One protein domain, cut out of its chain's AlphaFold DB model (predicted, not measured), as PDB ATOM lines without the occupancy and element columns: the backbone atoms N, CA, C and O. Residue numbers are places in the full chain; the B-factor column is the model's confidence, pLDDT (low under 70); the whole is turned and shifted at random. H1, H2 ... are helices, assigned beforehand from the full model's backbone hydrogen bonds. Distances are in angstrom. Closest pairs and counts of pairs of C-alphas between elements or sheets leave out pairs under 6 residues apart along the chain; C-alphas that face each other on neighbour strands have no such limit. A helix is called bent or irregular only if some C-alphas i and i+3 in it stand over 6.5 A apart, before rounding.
ATOM      1  N   TYR A   2     -13.847 -48.383 -13.761       69.75
ATOM      2  CA  TYR A   2     -12.701 -48.939 -14.509       69.75
ATOM      3  C   TYR A   2     -12.848 -50.297 -15.226       69.75
ATOM      4  O   TYR A   2     -12.152 -50.471 -16.224       69.75
ATOM      5  N   PRO A   3     -13.682 -51.266 -14.784       82.38
ATOM      6  CA  PRO A   3     -13.597 -52.634 -15.307       82.38
ATOM      7  C   PRO A   3     -13.713 -52.731 -16.830       82.38
ATOM      8  O   PRO A   3     -12.880 -53.376 -17.455       82.38
ATOM      9  N   ASN A   4     -14.674 -52.018 -17.421       86.50
ATOM     10  CA  ASN A   4     -14.904 -52.045 -18.866       86.50
ATOM     11  C   ASN A   4     -13.763 -51.383 -19.648       86.50
ATOM     12  O   ASN A   4     -13.345 -51.902 -20.677       86.50
ATOM     13  N   SER A   5     -13.223 -50.263 -19.157       85.69
ATOM     14  CA  SER A   5     -12.096 -49.574 -19.800       85.69
ATOM     15  C   SER A   5     -10.793 -50.378 -19.703       85.69
ATOM     16  O   SER A   5      -9.966 -50.321 -20.603       85.69
ATOM     17  N   ILE A   6     -10.614 -51.171 -18.642       87.50
ATOM     18  CA  ILE A   6      -9.462 -52.074 -18.497       87.50
ATOM     19  C   ILE A   6      -9.601 -53.295 -19.413       87.50
ATOM     20  O   ILE A   6      -8.632 -53.685 -20.061       87.50
ATOM     21  N   THR A   7     -10.781 -53.922 -19.476       86.00
ATOM     22  CA  THR A   7     -10.996 -55.113 -20.317       86.00
ATOM     23  C   THR A   7     -10.979 -54.792 -21.808       86.00
ATOM     24  O   THR A   7     -10.513 -55.616 -22.587       86.00
ATOM     25  N   SER A   8     -11.422 -53.594 -22.196       87.81
ATOM     26  CA  SER A   8     -11.316 -53.070 -23.566       87.81
ATOM     27  C   SER A   8      -9.949 -52.477 -23.902       87.81
ATOM     28  O   SER A   8      -9.772 -52.013 -25.023       87.81
ATOM     29  N   VAL A   9      -9.001 -52.469 -22.952       88.56
ATOM     30  CA  VAL A   9      -7.672 -51.834 -23.057       88.56
ATOM     31  C   VAL A   9      -7.704 -50.345 -23.448       88.56
ATOM     32  O   VAL A   9      -6.692 -49.771 -23.839       88.56
ATOM     33  N   GLU A  10      -8.847 -49.680 -23.267       87.06
ATOM     34  CA  GLU A  10      -9.088 -48.280 -23.619       87.06
ATOM     35  C   GLU A  10      -9.281 -47.424 -22.356       87.06
ATOM     36  O   GLU A  10     -10.338 -46.840 -22.105       87.06
ATOM     37  N   VAL A  11      -8.243 -47.336 -21.522       84.38
ATOM     38  CA  VAL A  11      -8.313 -46.637 -20.221       84.38
ATOM     39  C   VAL A  11      -8.635 -45.139 -20.369       84.38
ATOM     40  O   VAL A  11      -9.290 -44.561 -19.502       84.38
ATOM     41  N   GLY A  12      -8.260 -44.517 -21.494       82.69
ATOM     42  CA  GLY A  12      -8.548 -43.105 -21.781       82.69
ATOM     43  C   GLY A  12     -10.040 -42.773 -21.927       82.69
ATOM     44  O   GLY A  12     -10.447 -41.647 -21.621       82.69
ATOM     45  N   SER A  13     -10.868 -43.747 -22.322       83.06
ATOM     46  CA  SER A  13     -12.321 -43.571 -22.491       83.06
ATOM     47  C   SER A  13     -13.047 -43.291 -21.174       83.06
ATOM     48  O   SER A  13     -14.088 -42.637 -21.170       83.06
ATOM     49  N   ALA A  14     -12.476 -43.720 -20.041       84.81
ATOM     50  CA  ALA A  14     -13.056 -43.494 -18.721       84.81
ATOM     51  C   ALA A  14     -13.072 -42.007 -18.328       84.81
ATOM     52  O   ALA A  14     -13.852 -41.619 -17.462       84.81
ATOM     53  N   ARG A  15     -12.205 -41.179 -18.939       85.06
ATOM     54  CA  ARG A  15     -12.052 -39.734 -18.660       85.06
ATOM     55  C   ARG A  15     -11.805 -39.399 -17.179       85.06
ATOM     56  O   ARG A  15     -11.968 -38.254 -16.770       85.06
ATOM     57  N   ILE A  16     -11.358 -40.382 -16.402       87.62
ATOM     58  CA  ILE A  16     -10.936 -40.261 -15.006       87.62
ATOM     59  C   ILE A  16      -9.591 -40.976 -14.824       87.62
ATOM     60  O   ILE A  16      -9.334 -41.958 -15.529       87.62
ATOM     61  N   PRO A  17      -8.730 -40.533 -13.890       85.19
ATOM     62  CA  PRO A  17      -7.481 -41.228 -13.597       85.19
ATOM     63  C   PRO A  17      -7.740 -42.680 -13.191       85.19
ATOM     64  O   PRO A  17      -8.586 -42.938 -12.336       85.19
ATOM     65  N   CYS A  18      -7.021 -43.623 -13.796       88.12
ATOM     66  CA  CYS A  18      -7.053 -45.029 -13.405       88.12
ATOM     67  C   CYS A  18      -6.036 -45.249 -12.284       88.12
ATOM     68  O   CYS A  18      -4.834 -45.192 -12.527       88.12
ATOM     69  N   VAL A  19      -6.529 -45.432 -11.060       90.00
ATOM     70  CA  VAL A  19      -5.705 -45.585  -9.856       90.00
ATOM     71  C   VAL A  19      -5.828 -47.006  -9.323       90.00
ATOM     72  O   VAL A  19      -6.941 -47.517  -9.197       90.00
ATOM     73  N   MET A  20      -4.697 -47.643  -9.029       92.38
ATOM     74  CA  MET A  20      -4.649 -48.957  -8.377       92.38
ATOM     75  C   MET A  20      -4.269 -48.805  -6.903       92.38
ATOM     76  O   MET A  20      -3.846 -47.727  -6.476       92.38
ATOM     77  N   LYS A  21      -4.438 -49.875  -6.119       93.19
ATOM     78  CA  LYS A  21      -4.152 -49.846  -4.682       93.19
ATOM     79  C   LYS A  21      -2.650 -49.870  -4.405       93.19
ATOM     80  O   LYS A  21      -2.219 -49.263  -3.431       93.19
ATOM     81  N   THR A  22      -1.886 -50.568  -5.243       94.81
ATOM     82  CA  THR A  22      -0.453 -50.812  -5.040       94.81
ATOM     83  C   THR A  22       0.345 -50.529  -6.313       94.81
ATOM     84  O   THR A  22      -0.193 -50.524  -7.431       94.81
ATOM     85  N   ASP A  23       1.651 -50.297  -6.166       93.50
ATOM     86  CA  ASP A  23       2.544 -50.112  -7.318       93.50
ATOM     87  C   ASP A  23       2.606 -51.393  -8.175       93.50
ATOM     88  O   ASP A  23       2.612 -51.322  -9.406       93.50
ATOM     89  N   GLN A  24       2.568 -52.572  -7.545       94.81
ATOM     90  CA  GLN A  24       2.530 -53.861  -8.236       94.81
ATOM     91  C   GLN A  24       1.294 -53.998  -9.135       94.81
ATOM     92  O   GLN A  24       1.431 -54.338 -10.313       94.81
ATOM     93  N   GLU A  25       0.096 -53.698  -8.619       95.00
ATOM     94  CA  GLU A  25      -1.140 -53.718  -9.414       95.00
ATOM     95  C   GLU A  25      -1.081 -52.701 -10.559       95.00
ATOM     96  O   GLU A  25      -1.512 -52.993 -11.676       95.00
ATOM     97  N   THR A  26      -0.504 -51.522 -10.304       93.25
ATOM     98  CA  THR A  26      -0.313 -50.477 -11.320       93.25
ATOM     99  C   THR A  26       0.548 -50.986 -12.472       93.25
ATOM    100  O   THR A  26       0.159 -50.875 -13.634       93.25
ATOM    101  N   ILE A  27       1.693 -51.601 -12.170       93.12
ATOM    102  CA  ILE A  27       2.610 -52.135 -13.184       93.12
ATOM    103  C   ILE A  27       1.958 -53.284 -13.956       93.12
ATOM    104  O   ILE A  27       2.006 -53.303 -15.187       93.12
ATOM    105  N   GLN A  28       1.296 -54.212 -13.260       92.69
ATOM    106  CA  GLN A  28       0.575 -55.319 -13.893       92.69
ATOM    107  C   GLN A  28      -0.525 -54.819 -14.834       92.69
ATOM    108  O   GLN A  28      -0.673 -55.339 -15.943       92.69
ATOM    109  N   LEU A  29      -1.275 -53.794 -14.421       93.12
ATOM    110  CA  LEU A  29      -2.281 -53.170 -15.266       93.12
ATOM    111  C   LEU A  29      -1.645 -52.552 -16.513       93.12
ATOM    112  O   LEU A  29      -2.122 -52.824 -17.614       93.12
ATOM    113  N   CYS A  30      -0.574 -51.771 -16.360       92.12
ATOM    114  CA  CYS A  30       0.142 -51.150 -17.477       92.12
ATOM    115  C   CYS A  30       0.615 -52.191 -18.500       92.12
ATOM    116  O   CYS A  30       0.369 -52.031 -19.694       92.12
ATOM    117  N   VAL A  31       1.218 -53.293 -18.041       92.69
ATOM    118  CA  VAL A  31       1.651 -54.394 -18.919       92.69
ATOM    119  C   VAL A  31       0.456 -55.061 -19.605       92.69
ATOM    120  O   VAL A  31       0.530 -55.391 -20.786       92.69
ATOM    121  N   LYS A  32      -0.668 -55.235 -18.898       90.62
ATOM    122  CA  LYS A  32      -1.884 -55.858 -19.445       90.62
ATOM    123  C   LYS A  32      -2.525 -55.040 -20.565       90.62
ATOM    124  O   LYS A  32      -3.005 -55.636 -21.529       90.62
ATOM    125  N   ILE A  33      -2.585 -53.717 -20.417       90.94
ATOM    126  CA  ILE A  33      -3.269 -52.824 -21.369       90.94
ATOM    127  C   ILE A  33      -2.363 -52.356 -22.516       90.94
ATOM    128  O   ILE A  33      -2.865 -51.829 -23.504       90.94
ATOM    129  N   CYS A  34      -1.044 -52.534 -22.406       90.62
ATOM    130  CA  CYS A  34      -0.102 -52.148 -23.451       90.62
ATOM    131  C   CYS A  34      -0.177 -53.122 -24.642       90.62
ATOM    132  O   CYS A  34       0.347 -54.237 -24.603       90.62
ATOM    133  N   ILE A  35      -0.861 -52.702 -25.707       90.25
ATOM    134  CA  ILE A  35      -1.043 -53.496 -26.927       90.25
ATOM    135  C   ILE A  35       0.290 -53.616 -27.677       90.25
ATOM    136  O   ILE A  35       1.002 -52.633 -27.852       90.25
ATOM    137  N   GLY A  36       0.605 -54.820 -28.164       88.12
ATOM    138  CA  GLY A  36       1.794 -55.070 -28.988       88.12
ATOM    139  C   GLY A  36       3.092 -55.258 -28.202       88.12
ATOM    140  O   GLY A  36       4.116 -55.565 -28.803       88.12
ATOM    141  N   ASN A  37       3.056 -55.132 -26.874       88.88
ATOM    142  CA  ASN A  37       4.181 -55.483 -26.019       88.88
ATOM    143  C   ASN A  37       4.264 -57.009 -25.823       88.88
ATOM    144  O   ASN A  37       3.243 -57.668 -25.596       88.88
ATOM    145  N   ASP A  38       5.474 -57.571 -25.891       91.31
ATOM    146  CA  ASP A  38       5.704 -58.988 -25.597       91.31
ATOM    147  C   ASP A  38       5.412 -59.255 -24.115       91.31
ATOM    148  O   ASP A  38       5.962 -58.614 -23.226       91.31
ATOM    149  N   LYS A  39       4.511 -60.197 -23.831       85.25
ATOM    150  CA  LYS A  39       4.111 -60.518 -22.455       85.25
ATOM    151  C   LYS A  39       5.128 -61.397 -21.731       85.25
ATOM    152  O   LYS A  39       5.137 -61.388 -20.504       85.25
ATOM    153  N   ASN A  40       5.950 -62.144 -22.468       90.25
ATOM    154  CA  ASN A  40       6.990 -62.995 -21.895       90.25
ATOM    155  C   ASN A  40       8.263 -62.197 -21.604       90.25
ATOM    156  O   ASN A  40       8.940 -62.475 -20.621       90.25
ATOM    157  N   ASN A  41       8.563 -61.198 -22.438       92.25
ATOM    158  CA  ASN A  41       9.712 -60.315 -22.269       92.25
ATOM    159  C   ASN A  41       9.323 -58.841 -22.502       92.25
ATOM    160  O   ASN A  41       9.661 -58.254 -23.535       92.25
ATOM    161  N   PRO A  42       8.558 -58.234 -21.576       93.12
ATOM    162  CA  PRO A  42       7.995 -56.908 -21.779       93.12
ATOM    163  C   PRO A  42       9.076 -55.834 -21.828       93.12
ATOM    164  O   PRO A  42       9.982 -55.787 -20.994       93.12
ATOM    165  N   ARG A  43       8.934 -54.905 -22.773       93.62
ATOM    166  CA  ARG A  43       9.772 -53.709 -22.883       93.62
ATOM    167  C   ARG A  43       9.218 -52.630 -21.960       93.62
ATOM    168  O   ARG A  43       8.242 -51.963 -22.289       93.62
ATOM    169  N   ILE A  44       9.851 -52.444 -20.806       93.75
ATOM    170  CA  ILE A  44       9.428 -51.484 -19.784       93.75
ATOM    171  C   ILE A  44      10.554 -50.484 -19.535       93.75
ATOM    172  O   ILE A  44      11.701 -50.869 -19.323       93.75
ATOM    173  N   VAL A  45      10.193 -49.202 -19.528       92.69
ATOM    174  CA  VAL A  45      11.023 -48.112 -19.015       92.69
ATOM    175  C   VAL A  45      10.307 -47.547 -17.799       92.69
ATOM    176  O   VAL A  45       9.158 -47.114 -17.904       92.69
ATOM    177  N   ARG A  46      10.961 -47.562 -16.640       90.31
ATOM    178  CA  ARG A  46      10.417 -47.009 -15.401       90.31
ATOM    179  C   ARG A  46      11.223 -45.783 -14.996       90.31
ATOM    180  O   ARG A  46      12.427 -45.865 -14.764       90.31
ATOM    181  N   ILE A  47      10.519 -44.663 -14.871       89.38
ATOM    182  CA  ILE A  47      11.050 -43.395 -14.373       89.38
ATOM    183  C   ILE A  47      10.511 -43.217 -12.948       89.38
ATOM    184  O   ILE A  47       9.302 -43.029 -12.797       89.38
ATOM    185  N   PRO A  48      11.354 -43.298 -11.905       82.38
ATOM    186  CA  PRO A  48      10.893 -43.191 -10.521       82.38
ATOM    187  C   PRO A  48      10.400 -41.778 -10.180       82.38
ATOM    188  O   PRO A  48       9.424 -41.613  -9.450       82.38
ATOM    189  N   ASN A  49      11.045 -40.748 -10.736       81.81
ATOM    190  CA  ASN A  49      10.676 -39.350 -10.542       81.81
ATOM    191  C   ASN A  49      10.968 -38.551 -11.819       81.81
ATOM    192  O   ASN A  49      12.100 -38.531 -12.299       81.81
ATOM    193  N   SER A  50       9.964 -37.850 -12.351       82.25
ATOM    194  CA  SER A  50      10.128 -37.009 -13.545       82.25
ATOM    195  C   SER A  50      11.082 -35.826 -13.339       82.25
ATOM    196  O   SER A  50      11.608 -35.304 -14.316       82.25
ATOM    197  N   SER A  51      11.337 -35.422 -12.090       83.62
ATOM    198  CA  SER A  51      12.301 -34.366 -11.746       83.62
ATOM    199  C   SER A  51      13.755 -34.845 -11.816       83.62
ATOM    200  O   SER A  51      14.663 -34.028 -11.932       83.62
ATOM    201  N   PHE A  52      13.983 -36.162 -11.769       75.75
ATOM    202  CA  PHE A  52      15.310 -36.777 -11.722       75.75
ATOM    203  C   PHE A  52      15.412 -37.920 -12.740       75.75
ATOM    204  O   PHE A  52      15.584 -39.081 -12.386       75.75
ATOM    205  N   ILE A  53      15.325 -37.584 -14.032       83.94
ATOM    206  CA  ILE A  53      15.349 -38.569 -15.132       83.94
ATOM    207  C   ILE A  53      16.743 -39.158 -15.428       83.94
ATOM    208  O   ILE A  53      16.887 -39.978 -16.326       83.94
ATOM    209  N   GLN A  54      17.774 -38.747 -14.687       85.56
ATOM    210  CA  GLN A  54      19.147 -39.243 -14.858       85.56
ATOM    211  C   GLN A  54      19.271 -40.736 -14.520       85.56
ATOM    212  O   GLN A  54      20.110 -41.425 -15.086       85.56
ATOM    213  N   HIS A  55      18.411 -41.229 -13.626       87.56
ATOM    214  CA  HIS A  55      18.373 -42.624 -13.207       87.56
ATOM    215  C   HIS A  55      17.019 -43.222 -13.581       87.56
ATOM    216  O   HIS A  55      15.974 -42.815 -13.067       87.56
ATOM    217  N   ILE A  56      17.038 -44.194 -14.488       90.12
ATOM    218  CA  ILE A  56      15.854 -44.929 -14.933       90.12
ATOM    219  C   ILE A  56      16.107 -46.425 -14.809       90.12
ATOM    220  O   ILE A  56      17.249 -46.877 -14.838       90.12
ATOM    221  N   MET A  57      15.032 -47.198 -14.710       91.00
ATOM    222  CA  MET A  57      15.115 -48.652 -14.799       91.00
ATOM    223  C   MET A  57      14.618 -49.112 -16.158       91.00
ATOM    224  O   MET A  57      13.595 -48.636 -16.660       91.00
ATOM    225  N   LEU A  58      15.326 -50.080 -16.719       93.38
ATOM    226  CA  LEU A  58      14.984 -50.725 -17.974       93.38
ATOM    227  C   LEU A  58      14.725 -52.203 -17.701       93.38
ATOM    228  O   LEU A  58      15.423 -52.818 -16.893       93.38
ATOM    229  N   SER A  59      13.712 -52.775 -18.349       94.50
ATOM    230  CA  SER A  59      13.510 -54.221 -18.291       94.50
ATOM    231  C   SER A  59      14.652 -54.967 -18.977       94.50
ATOM    232  O   SER A  59      15.341 -54.428 -19.845       94.50
ATOM    233  N   GLU A  60      14.806 -56.244 -18.628       93.75
ATOM    234  CA  GLU A  60      15.801 -57.143 -19.225       93.75
ATOM    235  C   GLU A  60      15.734 -57.169 -20.764       93.75
ATOM    236  O   GLU A  60      16.764 -57.280 -21.424       93.75
ATOM    237  N   ALA A  61      14.548 -56.952 -21.347       93.50
ATOM    238  CA  ALA A  61      14.351 -56.826 -22.789       93.50
ATOM    239  C   ALA A  61      15.264 -55.778 -23.456       93.50
ATOM    240  O   ALA A  61      15.650 -55.949 -24.609       93.50
ATOM    241  N   TYR A  62      15.617 -54.705 -22.743       93.06
ATOM    242  CA  TYR A  62      16.508 -53.653 -23.241       93.06
ATOM    243  C   TYR A  62      17.986 -53.927 -22.964       93.06
ATOM    244  O   TYR A  62      18.836 -53.236 -23.518       93.06
ATOM    245  N   TYR A  63      18.319 -54.904 -22.117       88.69
ATOM    246  CA  TYR A  63      19.666 -55.032 -21.563       88.69
ATOM    247  C   TYR A  63      20.737 -55.212 -22.646       88.69
ATOM    248  O   TYR A  63      21.784 -54.572 -22.596       88.69
ATOM    249  N   ASN A  64      20.446 -56.007 -23.678       86.12
ATOM    250  CA  ASN A  64      21.360 -56.189 -24.806       86.12
ATOM    251  C   ASN A  64      21.445 -54.943 -25.703       86.12
ATOM    252  O   ASN A  64      22.530 -54.611 -26.157       86.12
ATOM    253  N   GLU A  65      20.336 -54.226 -25.917       88.81
ATOM    254  CA  GLU A  65      20.317 -53.006 -26.742       88.81
ATOM    255  C   GLU A  65      21.098 -51.854 -26.092       88.81
ATOM    256  O   GLU A  65      21.650 -51.006 -26.786       88.81
ATOM    257  N   VAL A  66      21.131 -51.805 -24.759       91.00
ATOM    258  CA  VAL A  66      21.778 -50.732 -23.992       91.00
ATOM    259  C   VAL A  66      23.292 -50.921 -23.903       91.00
ATOM    260  O   VAL A  66      24.015 -49.932 -23.852       91.00
ATOM    261  N   LYS A  67      23.789 -52.161 -23.938       87.00
ATOM    262  CA  LYS A  67      25.235 -52.451 -23.898       87.00
ATOM    263  C   LYS A  67      26.015 -51.819 -25.046       87.00
ATOM    264  O   LYS A  67      27.168 -51.450 -24.859       87.00
ATOM    265  N   ASP A  68      25.379 -51.678 -26.204       88.88
ATOM    266  CA  ASP A  68      26.006 -51.135 -27.412       88.88
ATOM    267  C   ASP A  68      25.860 -49.606 -27.528       88.88
ATOM    268  O   ASP A  68      26.209 -49.007 -28.549       88.88
TER     269      ASP A  68
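What this domain is: This is residues 2 to 68 of the 98 residues of an uncharacterized protein of bioreactor metagenome (UniProt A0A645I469). A loose string of small helical parts: H3, the longest helix, has the little corner of H1 and H2 near it at one end of the longest axis, and H4 lies alone at the other end. Between H3 and H4 a long loop folds back on itself, and its tip, residues 49 to 54, sticks out. The printed part has 67 residues with four named helices, H1, H2, H3 and H4 in chain order, and no named strand; the class is all helix, with 29 residues, under half, in named elements. The whole is loose, with a radius of gyration of the C-alphas of 14.0 A and spans of 41 by 29 by 19 A.

Where its parts are: H3, residues 23 to 33, is 15.4 A long and begins at C-alpha 23 (2.544, -50.112, -7.318). H1 is residues 2 to 7, from C-alpha 2 at (-12.701, -48.939, -14.509), and H2 is residues 11 to 14. H4, residues 60 to 67, is 11.5 A long and ends at C-alpha 67 (25.235, -52.451, -23.898); it is irregular, with C-alphas 61 and 64 7.3 A apart.

How they stand to each other: H3 and H1 are close but not clearly touching; their closest C-alphas, of Ile 33 and Ile 6, are 6.9 A apart. They run the same way at a steep tilt of 45 degrees. H1 and H2 touch, with the C-alphas of Ser 5 and Val 11 closest at 4.8 A. H2 and H3 are only just apart, closest 8.1 A. H4 is apart from H1, H2 and H3. Residues 45 to 46 pair antiparallel with residues 57 to 58. Every O i to N i+4 pair is within hydrogen-bond range in H1 and H3, against 2 of 4 in H4; H2 is too short for such a pair.

The domain as a whole: The C-alphas farthest apart, of Asn 4 and Asp 68, are 41.8 A apart. The printed part has no cut. The link from H3 to H4, 26 residues, is long. Mean pLDDT of the printed part is 88.8, and residue 2 alone is under 70.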